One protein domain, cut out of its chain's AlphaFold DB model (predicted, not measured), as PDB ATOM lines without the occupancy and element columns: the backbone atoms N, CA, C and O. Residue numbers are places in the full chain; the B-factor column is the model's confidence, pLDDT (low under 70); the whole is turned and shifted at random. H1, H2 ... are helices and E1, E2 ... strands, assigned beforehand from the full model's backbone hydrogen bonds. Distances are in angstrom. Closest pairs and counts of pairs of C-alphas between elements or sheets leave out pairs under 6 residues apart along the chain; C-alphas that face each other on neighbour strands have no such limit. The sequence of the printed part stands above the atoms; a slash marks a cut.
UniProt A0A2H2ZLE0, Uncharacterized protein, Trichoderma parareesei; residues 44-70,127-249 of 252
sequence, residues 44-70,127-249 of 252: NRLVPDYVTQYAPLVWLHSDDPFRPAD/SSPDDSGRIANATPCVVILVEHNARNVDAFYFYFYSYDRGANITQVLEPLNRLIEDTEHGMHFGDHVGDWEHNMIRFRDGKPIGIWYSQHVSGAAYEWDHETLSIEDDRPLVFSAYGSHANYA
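This is residues 44 to 70 and 127 to 249 of the 252 residues of an uncharacterized protein of Trichoderma parareesei (UniProt A0A2H2ZLE0). A long, twisted sheet of five antiparallel strands, E2 to E6, forms a wall; the small parallel pair E1 and E7 lies over part of one face, and the short helix H1 grazes the sheet. Residues 165 to 191, a long loop between E3 and E4, reach away from the sheet and add to the length of the longest axis. The printed part has 150 residues, with one named helix and seven named strands in the order H1 E1 E2 E3 E4 E5 E6 E7; the large sheet runs E2 E3 E4 E5 E6. The class is mostly strand, though under half of the residues, 64, are in named elements. The whole is compact, with a radius of gyration of the C-alphas of 17.0 A, and elongated, spanning 57 by 35 by 26 A.

H1, residues 49 to 53, is on the large sheet but only grazes it, with residues 50 to 52; its one O i to N i+4 pair is within hydrogen-bond range. E1, residues 57 to 59, is the parallel neighbour of E7, residues 235 to 240, with N 59 and O 238 2.7 A apart. E2, residues 141 to 149, is an edge strand and forms a hairpin with E3, residues 152 to 164, where N 146 and O 154 are 2.8 A apart. E3 bends by 71 degrees at residue 161. It forms a hairpin with E4, residues 192 to 204, at 163 degrees between directions, with N 157 and O 199 2.8 A apart. E4 and E5, residues 207 to 215, form a hairpin with N 202 and O 210 2.9 A apart. E5 and E6, residues 218 to 223, form a hairpin with N 213 and O 220 2.8 A apart; E6 is the other edge strand. E2 to E6 are a meander, each strand the antiparallel neighbour of the one before. E4 and E7 are near each other, and the closest C-alphas of E5 and E7, Tyr 213 and Val 238, are 7.9 A apart. E1 and E4 are apart.

H1 begins at C-alpha 49, (-2.793, -32.347, 17.769). E2 is 24.8 A long, E3 32.9 A, E4 36.3 A and E5 24.6 A. E4 begins at C-alpha 192, (-11.620, -18.635, 48.228). E7 ends at C-alpha 240, (1.079, -26.588, 41.546).

The C-alphas of Asn 44 and Arg 178, the two farthest apart, are 58.3 A apart. Residues 71 to 126 are not printed; C-alphas 70 and 127 are 7.4 A apart across the cut. The links E3 to E4 and E6 to E7 are long. The mean pLDDT of the printed part is 90.1; residue 44 and residues 170 to 187 are under 70.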
ATOM      1  N   ASN A  44     -14.898 -27.296  11.458       66.31
ATOM      2  CA  ASN A  44     -14.884 -28.321  12.504       66.31
ATOM      3  C   ASN A  44     -14.153 -27.896  13.792       66.31
ATOM      4  O   ASN A  44     -14.132 -28.688  14.726       66.31
ATOM      5  N   ARG A  45     -13.566 -26.680  13.840       71.88
ATOM      6  CA  ARG A  45     -12.879 -26.055  15.003       71.88
ATOM      7  C   ARG A  45     -12.150 -27.046  15.927       71.88
ATOM      8  O   ARG A  45     -12.254 -26.957  17.147       71.88
ATOM      9  N   LEU A  46     -11.447 -28.014  15.343       82.19
ATOM     10  CA  LEU A  46     -10.773 -29.050  16.114       82.19
ATOM     11  C   LEU A  46      -9.533 -28.456  16.777       82.19
ATOM     12  O   LEU A  46      -8.811 -27.667  16.164       82.19
ATOM     13  N   VAL A  47      -9.284 -28.857  18.022       88.06
ATOM     14  CA  VAL A  47      -8.030 -28.553  18.710       88.06
ATOM     15  C   VAL A  47      -6.896 -29.264  17.958       88.06
ATOM     16  O   VAL A  47      -6.983 -30.479  17.787       88.06
ATOM     17  N   PRO A  48      -5.859 -28.551  17.478       92.25
ATOM     18  CA  PRO A  48      -4.752 -29.184  16.767       92.25
ATOM     19  C   PRO A  48      -3.981 -30.181  17.639       92.25
ATOM     20  O   PRO A  48      -3.747 -29.911  18.815       92.25
ATOM     21  N   ASP A  49      -3.489 -31.270  17.044       94.69
ATOM     22  CA  ASP A  49      -2.793 -32.347  17.769       94.69
ATOM     23  C   ASP A  49      -1.569 -31.865  18.562       94.69
ATOM     24  O   ASP A  49      -1.291 -32.367  19.647       94.69
ATOM     25  N   TYR A  50      -0.851 -30.850  18.071       95.75
ATOM     26  CA  TYR A  50       0.302 -30.308  18.793       95.75
ATOM     27  C   TYR A  50      -0.098 -29.685  20.144       95.75
ATOM     28  O   TYR A  50       0.688 -29.696  21.085       95.75
ATOM     29  N   VAL A  51      -1.323 -29.168  20.284       96.94
ATOM     30  CA  VAL A  51      -1.806 -28.607  21.555       96.94
ATOM     31  C   VAL A  51      -1.910 -29.711  22.604       96.94
ATOM     32  O   VAL A  51      -1.491 -29.530  23.740       96.94
ATOM     33  N   THR A  52      -2.424 -30.886  22.241       95.06
ATOM     34  CA  THR A  52      -2.526 -32.006  23.184       95.06
ATOM     35  C   THR A  52      -1.187 -32.715  23.380       95.06
ATOM     36  O   THR A  52      -0.889 -33.124  24.500       95.06
ATOM     37  N   GLN A  53      -0.353 -32.804  22.338       97.50
ATOM     38  CA  GLN A  53       0.995 -33.380  22.410       97.50
ATOM     39  C   GLN A  53       1.890 -32.635  23.408       97.50
ATOM     40  O   GLN A  53       2.542 -33.273  24.224       97.50
ATOM     41  N   TYR A  54       1.907 -31.301  23.353       98.25
ATOM     42  CA  TYR A  54       2.753 -30.456  24.205       98.25
ATOM     43  C   TYR A  54       2.036 -29.980  25.483       98.25
ATOM     44  O   TYR A  54       2.545 -29.101  26.179       98.25
ATOM     45  N   ALA A  55       0.844 -30.509  25.789       97.62
ATOM     46  CA  ALA A  55       0.049 -30.073  26.936       97.62
ATOM     47  C   ALA A  55       0.828 -30.259  28.253       97.62
ATOM     48  O   ALA A  55       1.444 -31.310  28.435       97.62
ATOM     49  N   PRO A  56       0.776 -29.315  29.207       98.00
ATOM     50  CA  PRO A  56       1.539 -29.438  30.443       98.00
ATOM     51  C   PRO A  56       1.176 -30.670  31.285       98.00
ATOM     52  O   PRO A  56       0.061 -31.200  31.210       98.00
ATOM     53  N   LEU A  57       2.135 -31.122  32.090       97.50
ATOM     54  CA  LEU A  57       1.985 -32.138  33.129       97.50
ATOM     55  C   LEU A  57       1.971 -31.446  34.493       97.50
ATOM     56  O   LEU A  57       3.006 -30.970  34.957       97.50
ATOM     57  N   VAL A  58       0.801 -31.392  35.130       97.12
ATOM     58  CA  VAL A  58       0.639 -30.737  36.433       97.12
ATOM     59  C   VAL A  58       0.931 -31.723  37.559       97.12
ATOM     60  O   VAL A  58       0.194 -32.683  37.782       97.12
ATOM     61  N   TRP A  59       2.015 -31.465  38.278       96.00
ATOM     62  CA  TRP A  59       2.409 -32.124  39.508       96.00
ATOM     63  C   TRP A  59       1.676 -31.480  40.680       96.00
ATOM     64  O   TRP A  59       1.904 -30.318  41.021       96.00
ATOM     65  N   LEU A  60       0.788 -32.260  41.290       95.50
ATOM     66  CA  LEU A  60       0.049 -31.871  42.484       95.50
ATOM     67  C   LEU A  60       0.828 -32.291  43.731       95.50
ATOM     68  O   LEU A  60       1.371 -33.397  43.787       95.50
ATOM     69  N   HIS A  61       0.845 -31.440  44.755       92.25
ATOM     70  CA  HIS A  61       1.449 -31.798  46.034       92.25
ATOM     71  C   HIS A  61       0.689 -32.975  46.672       92.25
ATOM     72  O   HIS A  61      -0.535 -32.920  46.815       92.25
ATOM     73  N   SER A  62       1.387 -34.039  47.085       91.31
ATOM     74  CA  SER A  62       0.754 -35.280  47.575       91.31
ATOM     75  C   SER A  62      -0.192 -35.049  48.751       91.31
ATOM     76  O   SER A  62      -1.242 -35.682  48.825       91.31
ATOM     77  N   ASP A  63       0.140 -34.093  49.613       91.69
ATOM     78  CA  ASP A  63      -0.623 -33.810  50.834       91.69
ATOM     79  C   ASP A  63      -1.720 -32.756  50.644       91.69
ATOM     80  O   ASP A  63      -2.401 -32.408  51.605       91.69
ATOM     81  N   ASP A  64      -1.895 -32.226  49.429       94.31
ATOM     82  CA  ASP A  64      -2.932 -31.226  49.179       94.31
ATOM     83  C   ASP A  64      -4.322 -31.851  49.076       94.31
ATOM     84  O   ASP A  64      -4.585 -32.601  48.151       94.31
ATOM     85  N   PRO A  65      -5.263 -31.609  49.993       94.69
ATOM     86  CA  PRO A  65      -6.572 -32.224  49.850       94.69
ATOM     87  C   PRO A  65      -7.400 -31.563  48.732       94.69
ATOM     88  O   PRO A  65      -8.373 -32.171  48.291       94.69
ATOM     89  N   PHE A  66      -7.032 -30.366  48.258       96.62
ATOM     90  CA  PHE A  66      -7.772 -29.632  47.231       96.62
ATOM     91  C   PHE A  66      -7.184 -29.925  45.853       96.62
ATOM     92  O   PHE A  66      -6.056 -29.575  45.513       96.62
ATOM     93  N   ARG A  67      -7.937 -30.690  45.066       96.69
ATOM     94  CA  ARG A  67      -7.538 -31.197  43.752       96.69
ATOM     95  C   ARG A  67      -8.295 -30.471  42.643       96.69
ATOM     96  O   ARG A  67      -9.328 -29.854  42.919       96.69
ATOM     97  N   PRO A  68      -7.851 -30.602  41.378       97.62
ATOM     98  CA  PRO A  68      -8.639 -30.132  40.251       97.62
ATOM     99  C   PRO A  68     -10.066 -30.703  40.311       97.62
ATOM    100  O   PRO A  68     -10.264 -31.899  40.561       97.62
ATOM    101  N   ALA A  69     -11.065 -29.845  40.137       97.62
ATOM    102  CA  ALA A  69     -12.460 -30.129  40.456       97.62
ATOM    103  C   ALA A  69     -13.357 -30.138  39.218       97.62
ATOM    104  O   ALA A  69     -13.109 -29.426  38.251       97.62
ATOM    105  N   ASP A  70     -14.427 -30.934  39.253       97.94
ATOM    106  CA  ASP A  70     -15.412 -30.960  38.173       97.94
ATOM    107  C   ASP A  70     -16.210 -29.647  38.117       97.94
ATOM    108  O   ASP A  70     -16.851 -29.246  39.093       97.94
ATOM    109  N   SER A 127     -11.115 -33.924  42.461       95.81
ATOM    110  CA  SER A 127     -10.896 -35.324  42.085       95.81
ATOM    111  C   SER A 127      -9.417 -35.691  42.055       95.81
ATOM    112  O   SER A 127      -8.607 -35.026  41.414       95.81
ATOM    113  N   SER A 128      -9.068 -36.802  42.701       93.06
ATOM    114  CA  SER A 128      -7.714 -37.351  42.626       93.06
ATOM    115  C   SER A 128      -7.440 -37.977  41.253       93.06
ATOM    116  O   SER A 128      -8.320 -38.658  40.713       93.06
ATOM    117  N   PRO A 129      -6.228 -37.804  40.698       93.81
ATOM    118  CA  PRO A 129      -5.798 -38.577  39.542       93.81
ATOM    119  C   PRO A 129      -5.647 -40.065  39.899       93.81
ATOM    120  O   PRO A 129      -5.377 -40.417  41.047       93.81
ATOM    121  N   ASP A 130      -5.818 -40.935  38.905       93.31
ATOM    122  CA  ASP A 130      -5.487 -42.358  38.998       93.31
ATOM    123  C   ASP A 130      -3.965 -42.606  38.941       93.31
ATOM    124  O   ASP A 130      -3.172 -41.676  38.790       93.31
ATOM    125  N   ASP A 131      -3.544 -43.873  39.020       92.88
ATOM    126  CA  ASP A 131      -2.126 -44.272  38.975       92.88
ATOM    127  C   ASP A 131      -1.407 -43.858  37.674       92.88
ATOM    128  O   ASP A 131      -0.178 -43.867  37.612       92.88
ATOM    129  N   SER A 132      -2.154 -43.502  36.622       91.62
ATOM    130  CA  SER A 132      -1.621 -42.981  35.358       91.62
ATOM    131  C   SER A 132      -1.603 -41.449  35.288       91.62
ATOM    132  O   SER A 132      -1.260 -40.882  34.250       91.62
ATOM    133  N   GLY A 133      -1.985 -40.767  36.372       91.00
ATOM    134  CA  GLY A 133      -2.074 -39.311  36.445       91.00
ATOM    135  C   GLY A 133      -3.357 -38.734  35.839       91.00
ATOM    136  O   GLY A 133      -3.441 -37.523  35.635       91.00
ATOM    137  N   ARG A 134      -4.357 -39.562  35.506       92.94
ATOM    138  CA  ARG A 134      -5.572 -39.120  34.806       92.94
ATOM    139  C   ARG A 134      -6.728 -38.906  35.773       92.94
ATOM    140  O   ARG A 134      -7.005 -39.740  36.624       92.94
ATOM    141  N   ILE A 135      -7.480 -37.831  35.564       93.88
ATOM    142  CA  ILE A 135      -8.780 -37.617  36.208       93.88
ATOM    143  C   ILE A 135      -9.862 -38.022  35.198       93.88
ATOM    144  O   ILE A 135     -10.128 -37.297  34.245       93.88
ATOM    145  N   ALA A 136     -10.432 -39.221  35.351       88.19
ATOM    146  CA  ALA A 136     -11.308 -39.817  34.333       88.19
ATOM    147  C   ALA A 136     -12.785 -39.390  34.422       88.19
ATOM    148  O   ALA A 136     -13.472 -39.378  33.405       88.19
ATOM    149  N   ASN A 137     -13.269 -39.058  35.623       88.88
ATOM    150  CA  ASN A 137     -14.694 -38.833  35.906       88.88
ATOM    151  C   ASN A 137     -15.006 -37.382  36.300       88.88
ATOM    152  O   ASN A 137     -15.953 -37.140  37.040       88.88
ATOM    153  N   ALA A 138     -14.193 -36.434  35.839       94.62
ATOM    154  CA  ALA A 138     -14.418 -35.012  36.045       94.62
ATOM    155  C   ALA A 138     -13.927 -34.216  34.832       94.62
ATOM    156  O   ALA A 138     -13.031 -34.656  34.108       94.62
ATOM    157  N   THR A 139     -14.467 -33.012  34.668       95.50
ATOM    158  CA  THR A 139     -14.008 -31.999  33.713       95.50
ATOM    159  C   THR A 139     -13.352 -30.838  34.468       95.50
ATOM    160  O   THR A 139     -14.010 -29.827  34.711       95.50
ATOM    161  N   PRO A 140     -12.070 -30.964  34.869       95.75
ATOM    162  CA  PRO A 140     -11.377 -29.938  35.647       95.75
ATOM    163  C   PRO A 140     -10.510 -28.999  34.809       95.75
ATOM    164  O   PRO A 140      -9.819 -28.146  35.356       95.75
ATOM    165  N   CYS A 141     -10.470 -29.194  33.489       95.69
ATOM    166  CA  CYS A 141      -9.578 -28.461  32.606       95.69
ATOM    167  C   CYS A 141     -10.321 -27.953  31.374       95.69
ATOM    168  O   CYS A 141     -11.106 -28.685  30.765       95.69
ATOM    169  N   VAL A 142     -10.032 -26.712  30.992       95.62
ATOM    170  CA  VAL A 142     -10.539 -26.078  29.774       95.62
ATOM    171  C   VAL A 142      -9.355 -25.592  28.953       95.62
ATOM    172  O   VAL A 142      -8.485 -24.881  29.454       95.62
ATOM    173  N   VAL A 143      -9.337 -25.948  27.668       96.31
ATOM    174  CA  VAL A 143      -8.327 -25.459  26.725       96.31
ATOM    175  C   VAL A 143      -8.927 -24.363  25.856       96.31
ATOM    176  O   VAL A 143      -9.905 -24.594  25.145       96.31
ATOM    177  N   ILE A 144      -8.329 -23.173  25.891       95.56
ATOM    178  CA  ILE A 144      -8.745 -22.018  25.089       95.56
ATOM    179  C   ILE A 144      -7.646 -21.701  24.079       95.56
ATOM    180  O   ILE A 144      -6.495 -21.477  24.446       95.56
ATOM    181  N   LEU A 145      -8.010 -21.658  22.798       95.88
ATOM    182  CA  LEU A 145      -7.094 -21.305  21.717       95.88
ATOM    183  C   LEU A 145      -7.310 -19.857  21.285       95.88
ATOM    184  O   LEU A 145      -8.416 -19.469  20.911       95.88
ATOM    185  N   VAL A 146      -6.232 -19.077  21.285       95.69
ATOM    186  CA  VAL A 146      -6.194 -17.712  20.758       95.69
ATOM    187  C   VAL A 146      -5.289 -17.706  19.535       95.69
ATOM    188  O   VAL A 146      -4.064 -17.789  19.626       95.69
ATOM    189  N   GLU A 147      -5.902 -17.619  18.362       93.75
ATOM    190  CA  GLU A 147      -5.184 -17.542  17.097       93.75
ATOM    191  C   GLU A 147      -4.856 -16.084  16.753       93.75
ATOM    192  O   GLU A 147      -5.749 -15.273  16.512       93.75
ATOM    193  N   HIS A 148      -3.564 -15.748  16.703       93.38
ATOM    194  CA  HIS A 148      -3.101 -14.405  16.324       93.38
ATOM    195  C   HIS A 148      -2.965 -14.263  14.812       93.38
ATOM    196  O   HIS A 148      -3.199 -13.202  14.236       93.38
ATOM    197  N   ASN A 149      -2.503 -15.330  14.169       91.81
ATOM    198  CA  ASN A 149      -2.411 -15.485  12.725       91.81
ATOM    199  C   ASN A 149      -2.189 -16.964  12.403       91.81
ATOM    200  O   ASN A 149      -1.905 -17.762  13.290       91.81
ATOM    201  N   ALA A 150      -2.191 -17.290  11.114       88.94
ATOM    202  CA  ALA A 150      -2.020 -18.644  10.599       88.94
ATOM    203  C   ALA A 150      -0.780 -19.413  11.097       88.94
ATOM    204  O   ALA A 150      -0.691 -20.623  10.916       88.94
ATOM    205  N   ARG A 151       0.213 -18.714  11.659       93.31
ATOM    206  CA  ARG A 151       1.442 -19.316  12.177       93.31
ATOM    207  C   ARG A 151       1.540 -19.268  13.691       93.31
ATOM    208  O   ARG A 151       2.313 -20.050  14.224       93.31
ATOM    209  N   ASN A 152       0.854 -18.351  14.377       96.00
ATOM    210  CA  ASN A 152       1.034 -18.130  15.813       96.00
ATOM    211  C   ASN A 152      -0.285 -18.320  16.560       96.00
ATOM    212  O   ASN A 152      -1.263 -17.612  16.301       96.00
ATOM    213  N   VAL A 153      -0.269 -19.251  17.509       96.94
ATOM    214  CA  VAL A 153      -1.426 -19.658  18.309       96.94
ATOM    215  C   VAL A 153      -0.983 -19.745  19.758       96.94
ATOM    216  O   VAL A 153       0.020 -20.395  20.050       96.94
ATOM    217  N   ASP A 154      -1.735 -19.120  20.651       98.06
ATOM    218  CA  ASP A 154      -1.574 -19.295  22.089       98.06
ATOM    219  C   ASP A 154      -2.619 -20.312  22.556       98.06
ATOM    220  O   ASP A 154      -3.810 -20.151  22.281       98.06
ATOM    221  N   ALA A 155      -2.181 -21.369  23.235       98.19
ATOM    222  CA  ALA A 155      -3.074 -22.318  23.889       98.19
ATOM    223  C   ALA A 155      -3.003 -22.111  25.397       98.19
ATOM    224  O   ALA A 155      -1.941 -22.280  25.998       98.19
ATOM    225  N   PHE A 156      -4.131 -21.749  25.995       98.38
ATOM    226  CA  PHE A 156      -4.297 -21.644  27.436       98.38
ATOM    227  C   PHE A 156      -4.876 -22.953  27.962       98.38
ATOM    228  O   PHE A 156      -5.910 -23.400  27.470       98.38
ATOM    229  N   TYR A 157      -4.225 -23.539  28.958       98.44
ATOM    230  CA  TYR A 157      -4.671 -24.725  29.680       98.44
ATOM    231  C   TYR A 157      -5.090 -24.260  31.066       98.44
ATOM    232  O   TYR A 157      -4.235 -24.035  31.919       98.44
ATOM    233  N   PHE A 158      -6.386 -24.035  31.249       98.31
ATOM    234  CA  PHE A 158      -6.955 -23.617  32.523       98.31
ATOM    235  C   PHE A 158      -7.288 -24.837  33.368       98.31
ATOM    236  O   PHE A 158      -7.935 -25.759  32.875       98.31
ATOM    237  N   TYR A 159      -6.890 -24.809  34.632       97.94
ATOM    238  CA  TYR A 159      -7.176 -25.811  35.647       97.94
ATOM    239  C   TYR A 159      -8.100 -25.188  36.683       97.94
ATOM    240  O   TYR A 159      -7.842 -24.087  37.168       97.94
ATOM    241  N   PHE A 160      -9.182 -25.888  36.991       98.12
ATOM    242  CA  PHE A 160     -10.178 -25.411  37.928       98.12
ATOM    243  C   PHE A 160     -10.083 -26.144  39.256       98.12
ATOM    244  O   PHE A 160     -10.038 -27.375  39.284       98.12
ATOM    245  N   TYR A 161     -10.140 -25.390  40.345       98.12
ATOM    246  CA  TYR A 161     -10.208 -25.896  41.707       98.12
ATOM    247  C   TYR A 161     -11.458 -25.314  42.366       98.12
ATOM    248  O   TYR A 161     -11.726 -24.118  42.287       98.12
ATOM    249  N   SER A 162     -12.263 -26.149  43.024       98.12
ATOM    250  CA  SER A 162     -13.476 -25.658  43.694       98.12
ATOM    251  C   SER A 162     -13.167 -24.828  44.936       98.12
ATOM    252  O   SER A 162     -14.009 -24.034  45.356       98.12
ATOM    253  N   TYR A 163     -11.986 -25.004  45.520       97.75
ATOM    254  CA  TYR A 163     -11.541 -24.262  46.686       97.75
ATOM    255  C   TYR A 163     -10.032 -24.115  46.665       97.75
ATOM    256  O   TYR A 163      -9.333 -25.120  46.587       97.75
ATOM    257  N   ASP A 164      -9.567 -22.881  46.787       95.88
ATOM    258  CA  ASP A 164      -8.199 -22.525  47.132       95.88
ATOM    259  C   ASP A 164      -8.175 -22.262  48.637       95.88
ATOM    260  O   ASP A 164      -8.934 -21.438  49.156       95.88
ATOM    261  N   ARG A 165      -7.335 -23.007  49.359       93.44
ATOM    262  CA  ARG A 165      -7.197 -22.838  50.811       93.44
ATOM    263  C   ARG A 165      -6.299 -21.659  51.154       93.44
ATOM    264  O   ARG A 165      -6.341 -21.191  52.280       93.44
ATOM    265  N   GLY A 166      -5.480 -21.195  50.230       89.31
ATOM    266  CA  GLY A 166      -4.557 -20.091  50.379       89.31
ATOM    267  C   GLY A 166      -3.159 -20.562  50.751       89.31
ATOM    268  O   GLY A 166      -2.943 -21.644  51.317       89.31
ATOM    269  N   ALA A 167      -2.180 -19.705  50.469       82.81
ATOM    270  CA  ALA A 167      -0.795 -19.956  50.834       82.81
ATOM    271  C   ALA A 167      -0.649 -20.004  52.359       82.81
ATOM    272  O   ALA A 167      -1.143 -19.126  53.071       82.81
ATOM    273  N   ASN A 168       0.058 -21.016  52.864       79.69
ATOM    274  CA  ASN A 168       0.328 -21.130  54.290       79.69
ATOM    275  C   ASN A 168       1.498 -20.213  54.684       79.69
ATOM    276  O   ASN A 168       2.659 -20.505  54.392       79.69
ATOM    277  N   ILE A 169       1.215 -19.112  55.384       70.12
ATOM    278  CA  ILE A 169       2.244 -18.133  55.769       70.12
ATOM    279  C   ILE A 169       3.257 -18.708  56.773       70.12
ATOM    280  O   ILE A 169       4.378 -18.213  56.863       70.12
ATOM    281  N   THR A 170       2.913 -19.773  57.507       65.19
ATOM    282  CA  THR A 170       3.870 -20.415  58.427       65.19
ATOM    283  C   THR A 170       4.981 -21.158  57.681       65.19
ATOM    284  O   THR A 170       6.014 -21.457  58.277       65.19
ATOM    285  N   GLN A 171       4.815 -21.390  56.373       64.31
ATOM    286  CA  GLN A 171       5.845 -21.923  55.478       64.31
ATOM    287  C   GLN A 171       6.759 -20.825  54.896       64.31
ATOM    288  O   GLN A 171       7.712 -21.132  54.183       64.31
ATOM    289  N   VAL A 172       6.502 -19.544  55.190       61.25
ATOM    290  CA  VAL A 172       7.333 -18.420  54.730       61.25
ATOM    291  C   VAL A 172       8.577 -18.251  55.614       61.25
ATOM    292  O   VAL A 172       8.596 -18.618  56.789       61.25
ATOM    293  N   LEU A 173       9.638 -17.699  55.014       58.38
ATOM    294  CA  LEU A 173      10.980 -17.550  55.579       58.38
ATOM    295  C   LEU A 173      11.012 -16.927  56.989       58.38
ATOM    296  O   LEU A 173      10.284 -15.991  57.328       58.38
ATOM    297  N   GLU A 174      11.968 -17.404  57.783       54.41
ATOM    298  CA  GLU A 174      12.398 -16.786  59.039       54.41
ATOM    299  C   GLU A 174      12.722 -15.284  58.859       54.41
ATOM    300  O   GLU A 174      13.339 -14.908  57.857       54.41
ATOM    301  N   PRO A 175      12.369 -14.400  59.817       61.66
ATOM    302  CA  PRO A 175      11.812 -14.687  61.142       61.66
ATOM    303  C   PRO A 175      10.277 -14.606  61.206       61.66
ATOM    304  O   PRO A 175       9.715 -14.540  62.300       61.66
ATOM    305  N   LEU A 176       9.585 -14.528  60.061       61.47
ATOM    306  CA  LEU A 176       8.150 -14.222  60.028       61.47
ATOM    307  C   LEU A 176       7.304 -15.349  60.641       61.47
ATOM    308  O   LEU A 176       6.345 -15.071  61.357       61.47
ATOM    309  N   ASN A 177       7.732 -16.599  60.461       59.06
ATOM    310  CA  ASN A 177       7.175 -17.783  61.119       59.06
ATOM    311  C   ASN A 177       7.242 -17.736  62.665       59.06
ATOM    312  O   ASN A 177       6.478 -18.441  63.314       59.06
ATOM    313  N   ARG A 178       8.120 -16.918  63.272       58.00
ATOM    314  CA  ARG A 178       8.247 -16.757  64.740       58.00
ATOM    315  C   ARG A 178       7.408 -15.627  65.323       58.00
ATOM    316  O   ARG A 178       7.314 -15.508  66.541       58.00
ATOM    317  N   LEU A 179       6.854 -14.765  64.474       63.00
ATOM    318  CA  LEU A 179       5.998 -13.650  64.890       63.00
ATOM    319  C   LEU A 179       4.513 -14.033  64.915       63.00
ATOM    320  O   LEU A 179       3.670 -13.196  65.226       63.00
ATOM    321  N   ILE A 180       4.201 -15.281  64.571       57.88
ATOM    322  CA  ILE A 180       2.851 -15.793  64.388       57.88
ATOM    323  C   ILE A 180       2.680 -16.955  65.367       57.88
ATOM    324  O   ILE A 180       3.389 -17.954  65.269       57.88
ATOM    325  N   GLU A 181       1.789 -16.791  66.346       51.09
ATOM    326  CA  GLU A 181       1.498 -17.839  67.324       51.09
ATOM    327  C   GLU A 181       0.814 -19.043  66.661       51.09
ATOM    328  O   GLU A 181       0.009 -18.912  65.739       51.09
ATOM    329  N   ASP A 182       1.213 -20.209  67.160       49.47
ATOM    330  CA  ASP A 182       0.848 -21.567  66.776       49.47
ATOM    331  C   ASP A 182      -0.612 -21.708  66.312       49.47
ATOM    332  O   ASP A 182      -1.559 -21.623  67.096       49.47
ATOM    333  N   THR A 183      -0.786 -21.940  65.013       55.06
ATOM    334  CA  THR A 183      -2.051 -22.413  64.458       55.06
ATOM    335  C   THR A 183      -1.825 -23.859  64.066       55.06
ATOM    336  O   THR A 183      -1.134 -24.149  63.095       55.06
ATOM    337  N   GLU A 184      -2.427 -24.777  64.820       48.62
ATOM    338  CA  GLU A 184      -2.385 -26.234  64.614       48.62
ATOM    339  C   GLU A 184      -2.734 -26.660  63.165       48.62
ATOM    340  O   GLU A 184      -2.422 -27.769  62.743       48.62
ATOM    341  N   HIS A 185      -3.326 -25.752  62.376       54.09
ATOM    342  CA  HIS A 185      -3.758 -25.950  60.992       54.09
ATOM    343  C   HIS A 185      -3.084 -25.003  59.975       54.09
ATOM    344  O   HIS A 185      -3.466 -25.003  58.810       54.09
ATOM    345  N   GLY A 186      -2.082 -24.215  60.387       59.59
ATOM    346  CA  GLY A 186      -1.485 -23.155  59.570       59.59
ATOM    347  C   GLY A 186      -2.382 -21.918  59.438       59.59
ATOM    348  O   GLY A 186      -3.598 -21.976  59.613       59.59
ATOM    349  N   MET A 187      -1.772 -20.773  59.125       65.19
ATOM    350  CA  MET A 187      -2.513 -19.568  58.750       65.19
ATOM    351  C   MET A 187      -2.472 -19.440  57.238       65.19
ATOM    352  O   MET A 187      -1.420 -19.157  56.657       65.19
ATOM    353  N   HIS A 188      -3.623 -19.636  56.616       74.31
ATOM    354  CA  HIS A 188      -3.759 -19.487  55.184       74.31
ATOM    355  C   HIS A 188      -4.287 -18.098  54.829       74.31
ATOM    356  O   HIS A 188      -5.159 -17.563  55.512       74.31
ATOM    357  N   PHE A 189      -3.731 -17.498  53.778       75.06
ATOM    358  CA  PHE A 189      -4.179 -16.209  53.258       75.06
ATOM    359  C   PHE A 189      -4.655 -16.338  51.821       75.06
ATOM    360  O   PHE A 189      -3.985 -16.956  50.996       75.06
ATOM    361  N   GLY A 190      -5.766 -15.658  51.535       80.62
ATOM    362  CA  GLY A 190      -6.356 -15.623  50.204       80.62
ATOM    363  C   GLY A 190      -7.189 -16.857  49.886       80.62
ATOM    364  O   GLY A 190      -7.291 -17.192  48.717       80.62
ATOM    365  N   ASP A 191      -7.768 -17.520  50.887       89.19
ATOM    366  CA  ASP A 191      -8.668 -18.642  50.650       89.19
ATOM    367  C   ASP A 191      -9.950 -18.182  49.947       89.19
ATOM    368  O   ASP A 191     -10.483 -17.099  50.216       89.19
ATOM    369  N   HIS A 192     -10.434 -18.977  49.000       93.38
ATOM    370  CA  HIS A 192     -11.620 -18.635  48.228       93.38
ATOM    371  C   HIS A 192     -12.249 -19.854  47.548       93.38
ATOM    372  O   HIS A 192     -11.603 -20.853  47.245       93.38
ATOM    373  N   VAL A 193     -13.559 -19.760  47.310       96.62
ATOM    374  CA  VAL A 193     -14.327 -20.760  46.558       96.62
ATOM    375  C   VAL A 193     -14.243 -20.429  45.074       96.62
ATOM    376  O   VAL A 193     -14.616 -19.328  44.669       96.62
ATOM    377  N   GLY A 194     -13.824 -21.414  44.287       96.44
ATOM    378  CA  GLY A 194     -13.604 -21.300  42.852       96.44
ATOM    379  C   GLY A 194     -12.291 -20.594  42.539       96.44
ATOM    380  O   GLY A 194     -12.180 -19.386  42.709       96.44
ATOM    381  N   ASP A 195     -11.336 -21.348  42.018       97.25
ATOM    382  CA  ASP A 195      -9.999 -20.889  41.669       97.25
ATOM    383  C   ASP A 195      -9.626 -21.393  40.269       97.25
ATOM    384  O   ASP A 195      -9.942 -22.520  39.870       97.25
ATOM    385  N   TRP A 196      -9.000 -20.505  39.503       97.19
ATOM    386  CA  TRP A 196      -8.574 -20.731  38.132       97.19
ATOM    387  C   TRP A 196      -7.099 -20.400  37.999       97.19
ATOM    388  O   TRP A 196      -6.709 -19.236  37.898       97.19
ATOM    389  N   GLU A 197      -6.304 -21.444  37.836       97.69
ATOM    390  CA  GLU A 197      -4.899 -21.332  37.480       97.69
ATOM    391  C   GLU A 197      -4.696 -21.832  36.045       97.69
ATOM    392  O   GLU A 197      -5.531 -22.545  35.488       97.69
ATOM    393  N   HIS A 198      -3.623 -21.418  35.378       98.31
ATOM    394  CA  HIS A 198      -3.371 -21.811  33.998       98.31
ATOM    395  C   HIS A 198      -1.901 -21.782  33.588       98.31
ATOM    396  O   HIS A 198      -1.067 -21.025  34.086       98.31
ATOM    397  N   ASN A 199      -1.614 -22.536  32.535       98.75
ATOM    398  CA  ASN A 199      -0.447 -22.298  31.701       98.75
ATOM    399  C   ASN A 199      -0.881 -21.782  30.335       98.75
ATOM    400  O   ASN A 199      -1.950 -22.131  29.838       98.75
ATOM    401  N   MET A 200      -0.032 -20.986  29.692       98.56
ATOM    402  CA  MET A 200      -0.202 -20.648  28.279       98.56
ATOM    403  C   MET A 200       1.039 -21.065  27.511       98.56
ATOM    404  O   MET A 200       2.132 -20.629  27.850       98.56
ATOM    405  N   ILE A 201       0.879 -21.894  26.481       98.75
ATOM    406  CA  ILE A 201       1.963 -22.234  25.557       98.75
ATOM    407  C   ILE A 201       1.743 -21.473  24.260       98.75
ATOM    408  O   ILE A 201       0.685 -21.574  23.632       98.75
ATOM    409  N   ARG A 202       2.773 -20.744  23.835       98.62
ATOM    410  CA  ARG A 202       2.796 -20.095  22.530       98.62
ATOM    411  C   ARG A 202       3.408 -21.028  21.501       98.62
ATOM    412  O   ARG A 202       4.547 -21.468  21.654       98.62
ATOM    413  N   PHE A 203       2.685 -21.246  20.411       98.44
ATOM    414  CA  PHE A 203       3.130 -22.039  19.273       98.44
ATOM    415  C   PHE A 203       3.452 -21.158  18.072       98.44
ATOM    416  O   PHE A 203       2.740 -20.197  17.777       98.44
ATOM    417  N   ARG A 204       4.496 -21.539  17.334       97.62
ATOM    418  CA  ARG A 204       4.803 -21.051  15.993       97.62
ATOM    419  C   ARG A 204       4.924 -22.224  15.030       97.62
ATOM    420  O   ARG A 204       5.775 -23.088  15.218       97.62
ATOM    421  N   ASP A 205       4.092 -22.240  13.994       95.56
ATOM    422  CA  ASP A 205       4.024 -23.327  13.007       95.56
ATOM    423  C   ASP A 205       3.867 -24.710  13.674       95.56
ATOM    424  O   ASP A 205       4.547 -25.672  13.320       95.56
ATOM    425  N   GLY A 206       3.014 -24.782  14.703       95.69
ATOM    426  CA  GLY A 206       2.767 -25.997  15.488       95.69
ATOM    427  C   GLY A 206       3.886 -26.396  16.457       95.69
ATOM    428  O   GLY A 206       3.751 -27.406  17.139       95.69
ATOM    429  N   LYS A 207       4.978 -25.627  16.551       98.12
ATOM    430  CA  LYS A 207       6.074 -25.876  17.500       98.12
ATOM    431  C   LYS A 207       5.995 -24.920  18.683       98.12
ATOM    432  O   LYS A 207       5.809 -23.723  18.452       98.12
ATOM    433  N   PRO A 208       6.144 -25.395  19.924       98.38
ATOM    434  CA  PRO A 208       6.140 -24.510  21.075       98.38
ATOM    435  C   PRO A 208       7.396 -23.625  21.064       98.38
ATOM    436  O   PRO A 208       8.482 -24.072  20.695       98.38
ATOM    437  N   ILE A 209       7.231 -22.350  21.414       98.50
ATOM    438  CA  ILE A 209       8.333 -21.374  21.489       98.50
ATOM    439  C   ILE A 209       8.459 -20.720  22.865       98.50
ATOM    440  O   ILE A 209       9.506 -20.175  23.176       98.50
ATOM    441  N   GLY A 210       7.437 -20.817  23.712       98.44
ATOM    442  CA  GLY A 210       7.507 -20.346  25.089       98.44
ATOM    443  C   GLY A 210       6.279 -20.746  25.890       98.44
ATOM    444  O   GLY A 210       5.262 -21.155  25.320       98.44
ATOM    445  N   ILE A 211       6.387 -20.622  27.206       98.81
ATOM    446  CA  ILE A 211       5.349 -20.989  28.168       98.81
ATOM    447  C   ILE A 211       5.220 -19.930  29.268       98.81
ATOM    448  O   ILE A 211       6.210 -19.372  29.738       98.81
ATOM    449  N   TRP A 212       3.984 -19.664  29.676       98.69
ATOM    450  CA  TRP A 212       3.606 -18.873  30.841       98.69
ATOM    451  C   TRP A 212       3.104 -19.786  31.959       98.69
ATOM    452  O   TRP A 212       2.354 -20.729  31.697       98.69
ATOM    453  N   TYR A 213       3.486 -19.469  33.191       98.56
ATOM    454  CA  TYR A 213       3.026 -20.092  34.428       98.56
ATOM    455  C   TYR A 213       2.282 -19.043  35.251       98.56
ATOM    456  O   TYR A 213       2.897 -18.059  35.670       98.56
ATOM    457  N   SER A 214       0.974 -19.220  35.454       98.12
ATOM    458  CA  SER A 214       0.177 -18.325  36.296       98.12
ATOM    459  C   SER A 214       0.536 -18.463  37.771       98.12
ATOM    460  O   SER A 214       0.846 -19.547  38.256       98.12
ATOM    461  N   GLN A 215       0.509 -17.344  38.484       95.69
ATOM    462  CA  GLN A 215       0.682 -17.274  39.931       95.69
ATOM    463  C   GLN A 215      -0.335 -16.255  40.437       95.69
ATOM    464  O   GLN A 215       0.007 -15.081  40.651       95.69
ATOM    465  N   HIS A 216      -1.602 -16.667  40.525       92.81
ATOM    466  CA  HIS A 216      -2.743 -15.774  40.732       92.81
ATOM    467  C   HIS A 216      -2.813 -14.655  39.678       92.81
ATOM    468  O   HIS A 216      -2.906 -14.884  38.474       92.81
ATOM    469  N   VAL A 217      -2.724 -13.399  40.130       89.25
ATOM    470  CA  VAL A 217      -2.769 -12.188  39.298       89.25
ATOM    471  C   VAL A 217      -1.468 -11.915  38.531       89.25
ATOM    472  O   VAL A 217      -1.399 -10.944  37.776       89.25
ATOM    473  N   SER A 218      -0.425 -12.718  38.751       94.31
ATOM    474  CA  SER A 218       0.901 -12.571  38.146       94.31
ATOM    475  C   SER A 218       1.349 -13.884  37.493       94.31
ATOM    476  O   SER A 218       0.544 -14.774  37.221       94.31
ATOM    477  N   GLY A 219       2.637 -14.002  37.195       96.19
ATOM    478  CA  GLY A 219       3.233 -15.232  36.699       96.19
ATOM    479  C   GLY A 219       4.642 -15.036  36.167       96.19
ATOM    480  O   GLY A 219       5.239 -13.961  36.293       96.19
ATOM    481  N   ALA A 220       5.165 -16.094  35.559       97.88
ATOM    482  CA  ALA A 220       6.483 -16.118  34.942       97.88
ATOM    483  C   ALA A 220       6.414 -16.703  33.530       97.88
ATOM    484  O   ALA A 220       5.672 -17.652  33.272       97.88
ATOM    485  N   ALA A 221       7.209 -16.139  32.619       98.19
ATOM    486  CA  ALA A 221       7.327 -16.604  31.244       98.19
ATOM    487  C   ALA A 221       8.732 -17.143  30.981       98.19
ATOM    488  O   ALA A 221       9.714 -16.556  31.441       98.19
ATOM    489  N   TYR A 222       8.817 -18.199  30.182       98.44
ATOM    490  CA  TYR A 222      10.073 -18.812  29.768       98.44
ATOM    491  C   TYR A 222      10.045 -19.109  28.268       98.44
ATOM    492  O   TYR A 222       9.014 -19.516  27.725       98.44
ATOM    493  N   GLU A 223      11.184 -18.920  27.602       98.50
ATOM    494  CA  GLU A 223      11.413 -19.484  26.267       98.50
ATOM    495  C   GLU A 223      11.412 -21.017  26.362       98.50
ATOM    496  O   GLU A 223      11.765 -21.580  27.400       98.50
ATOM    497  N   TRP A 224      11.000 -21.709  25.301       97.94
ATOM    498  CA  TRP A 224      10.804 -23.165  25.362       97.94
ATOM    499  C   TRP A 224      12.091 -23.965  25.619       97.94
ATOM    500  O   TRP A 224      12.036 -25.069  26.151       97.94
ATOM    501  N   ASP A 225      13.250 -23.418  25.253       96.50
ATOM    502  CA  ASP A 225      14.574 -24.009  25.475       96.50
ATOM    503  C   ASP A 225      15.268 -23.491  26.749       96.50
ATOM    504  O   ASP A 225      16.456 -23.744  26.959       96.50
ATOM    505  N   HIS A 226      14.544 -22.769  27.609       97.94
ATOM    506  CA  HIS A 226      15.091 -22.218  28.842       97.94
ATOM    507  C   HIS A 226      15.446 -23.320  29.853       97.94
ATOM    508  O   HIS A 226      14.640 -24.201  30.141       97.94
ATOM    509  N   GLU A 227      16.626 -23.223  30.475       96.00
ATOM    510  CA  GLU A 227      17.191 -24.258  31.363       96.00
ATOM    511  C   GLU A 227      16.364 -24.566  32.624       96.00
ATOM    512  O   GLU A 227      16.506 -25.626  33.223       96.00
ATOM    513  N   THR A 228      15.499 -23.638  33.036       95.38
ATOM    514  CA  THR A 228      14.583 -23.822  34.175       95.38
ATOM    515  C   THR A 228      13.448 -24.799  33.869       95.38
ATOM    516  O   THR A 228      12.875 -25.364  34.799       95.38
ATOM    517  N   LEU A 229      13.092 -24.993  32.596       96.81
ATOM    518  CA  LEU A 229      11.981 -25.862  32.230       96.81
ATOM    519  C   LEU A 229      12.396 -27.329  32.329       96.81
ATOM    520  O   LEU A 229      13.352 -27.771  31.695       96.81
ATOM    521  N   SER A 230      11.625 -28.098  33.093       96.56
ATOM    522  CA  SER A 230      11.691 -29.557  33.067       96.56
ATOM    523  C   SER A 230      10.665 -30.077  32.063       96.56
ATOM    524  O   SER A 230       9.491 -29.722  32.145       96.56
ATOM    525  N   ILE A 231      11.111 -30.892  31.108       95.69
ATOM    526  CA  ILE A 231      10.281 -31.444  30.032       95.69
ATOM    527  C   ILE A 231      10.325 -32.971  30.126       95.69
ATOM    528  O   ILE A 231      11.408 -33.554  30.178       95.69
ATOM    529  N   GLU A 232       9.161 -33.612  30.113       95.56
ATOM    530  CA  GLU A 232       8.989 -35.066  30.107       95.56
ATOM    531  C   GLU A 232       8.101 -35.450  28.922       95.56
ATOM    532  O   GLU A 232       6.996 -34.935  28.792       95.56
ATOM    533  N   ASP A 233       8.592 -36.309  28.025       94.88
ATOM    534  CA  ASP A 233       7.877 -36.720  26.805       94.88
ATOM    535  C   ASP A 233       7.304 -35.541  25.994       94.88
ATOM    536  O   ASP A 233       6.133 -35.526  25.624       94.88
ATOM    537  N   ASP A 234       8.142 -34.528  25.737       96.69
ATOM    538  CA  ASP A 234       7.787 -33.250  25.096       96.69
ATOM    539  C   ASP A 234       6.822 -32.351  25.898       96.69
ATOM    540  O   ASP A 234       6.471 -31.260  25.451       96.69
ATOM    541  N   ARG A 235       6.423 -32.736  27.111       98.00
ATOM    542  CA  ARG A 235       5.448 -32.005  27.927       98.00
ATOM    543  C   ARG A 235       6.133 -31.258  29.075       98.00
ATOM    544  O   ARG A 235       6.912 -31.859  29.813       98.00
ATOM    545  N   PRO A 236       5.854 -29.959  29.270       97.94
ATOM    546  CA  PRO A 236       6.433 -29.197  30.367       97.94
ATOM    547  C   PRO A 236       5.829 -29.616  31.698       97.94
ATOM    548  O   PRO A 236       4.607 -29.727  31.832       97.94
ATOM    549  N   LEU A 237       6.696 -29.815  32.686       98.00
ATOM    550  CA  LEU A 237       6.283 -30.027  34.061       98.00
ATOM    551  C   LEU A 237       5.844 -28.704  34.684       98.00
ATOM    552  O   LEU A 237       6.439 -27.640  34.465       98.00
ATOM    553  N   VAL A 238       4.780 -28.793  35.468       98.12
ATOM    554  CA  VAL A 238       4.184 -27.685  36.204       98.12
ATOM    555  C   VAL A 238       3.999 -28.130  37.635       98.12
ATOM    556  O   VAL A 238       3.339 -29.129  37.880       98.12
ATOM    557  N   PHE A 239       4.563 -27.396  38.581       97.69
ATOM    558  CA  PHE A 239       4.407 -27.672  40.002       97.69
ATOM    559  C   PHE A 239       3.327 -26.747  40.554       97.69
ATOM    560  O   PHE A 239       3.517 -25.531  40.581       97.69
ATOM    561  N   SER A 240       2.190 -27.324  40.941       96.81
ATOM    562  CA  SER A 240       1.079 -26.588  41.546       96.81
ATOM    563  C   SER A 240       1.327 -26.440  43.046       96.81
ATOM    564  O   SER A 240       1.615 -27.421  43.740       96.81
ATOM    565  N   ALA A 241       1.272 -25.206  43.542       94.19
ATOM    566  CA  ALA A 241       1.567 -24.898  44.933       94.19
ATOM    567  C   ALA A 241       0.548 -25.514  45.894       94.19
ATOM    568  O   ALA A 241      -0.657 -25.468  45.666       94.19
ATOM    569  N   TYR A 242       1.048 -26.009  47.026       92.50
ATOM    570  CA  TYR A 242       0.224 -26.612  48.065       92.50
ATOM    571  C   TYR A 242      -0.782 -25.601  48.649       92.50
ATOM    572  O   TYR A 242      -0.408 -24.650  49.338       92.50
ATOM    573  N   GLY A 243      -2.067 -25.835  48.392       91.25
ATOM    574  CA  GLY A 243      -3.227 -25.103  48.891       91.25
ATOM    575  C   GLY A 243      -3.581 -23.855  48.091       91.25
ATOM    576  O   GLY A 243      -4.744 -23.482  48.101       91.25
ATOM    577  N   SER A 244      -2.595 -23.241  47.435       91.88
ATOM    578  CA  SER A 244      -2.720 -21.988  46.680       91.88
ATOM    579  C   SER A 244      -2.777 -22.180  45.160       91.88
ATOM    580  O   SER A 244      -2.942 -21.201  44.444       91.88
ATOM    581  N   HIS A 245      -2.471 -23.383  44.676       95.94
ATOM    582  CA  HIS A 245      -2.487 -23.835  43.277       95.94
ATOM    583  C   HIS A 245      -1.639 -23.099  42.235       95.94
ATOM    584  O   HIS A 245      -1.433 -23.659  41.156       95.94
ATOM    585  N   ALA A 246      -1.084 -21.928  42.556       95.88
ATOM    586  CA  ALA A 246      -0.153 -21.183  41.719       95.88
ATOM    587  C   ALA A 246       0.896 -22.103  41.077       95.88
ATOM    588  O   ALA A 246       1.445 -23.006  41.714       95.88
ATOM    589  N   ASN A 247       1.171 -21.863  39.799       97.75
ATOM    590  CA  ASN A 247       1.966 -22.739  38.957       97.75
ATOM    591  C   ASN A 247       3.424 -22.278  38.881       97.75
ATOM    592  O   ASN A 247       3.735 -21.109  38.632       97.75
ATOM    593  N   TYR A 248       4.340 -23.236  39.012       97.62
ATOM    594  CA  TYR A 248       5.779 -22.991  38.983       97.62
ATOM    595  C   TYR A 248       6.507 -23.956  38.046       97.62
ATOM    596  O   TYR A 248       6.090 -25.094  37.842       97.62
ATOM    597  N   ALA A 249       7.633 -23.499  37.492       97.38
ATOM    598  CA  ALA A 249       8.519 -24.324  36.667       97.38
ATOM    599  C   ALA A 249       9.421 -25.264  37.498       97.38
ATOM    600  O   ALA A 249      10.061 -26.153  36.943       97.38
TER     601      ALA A 249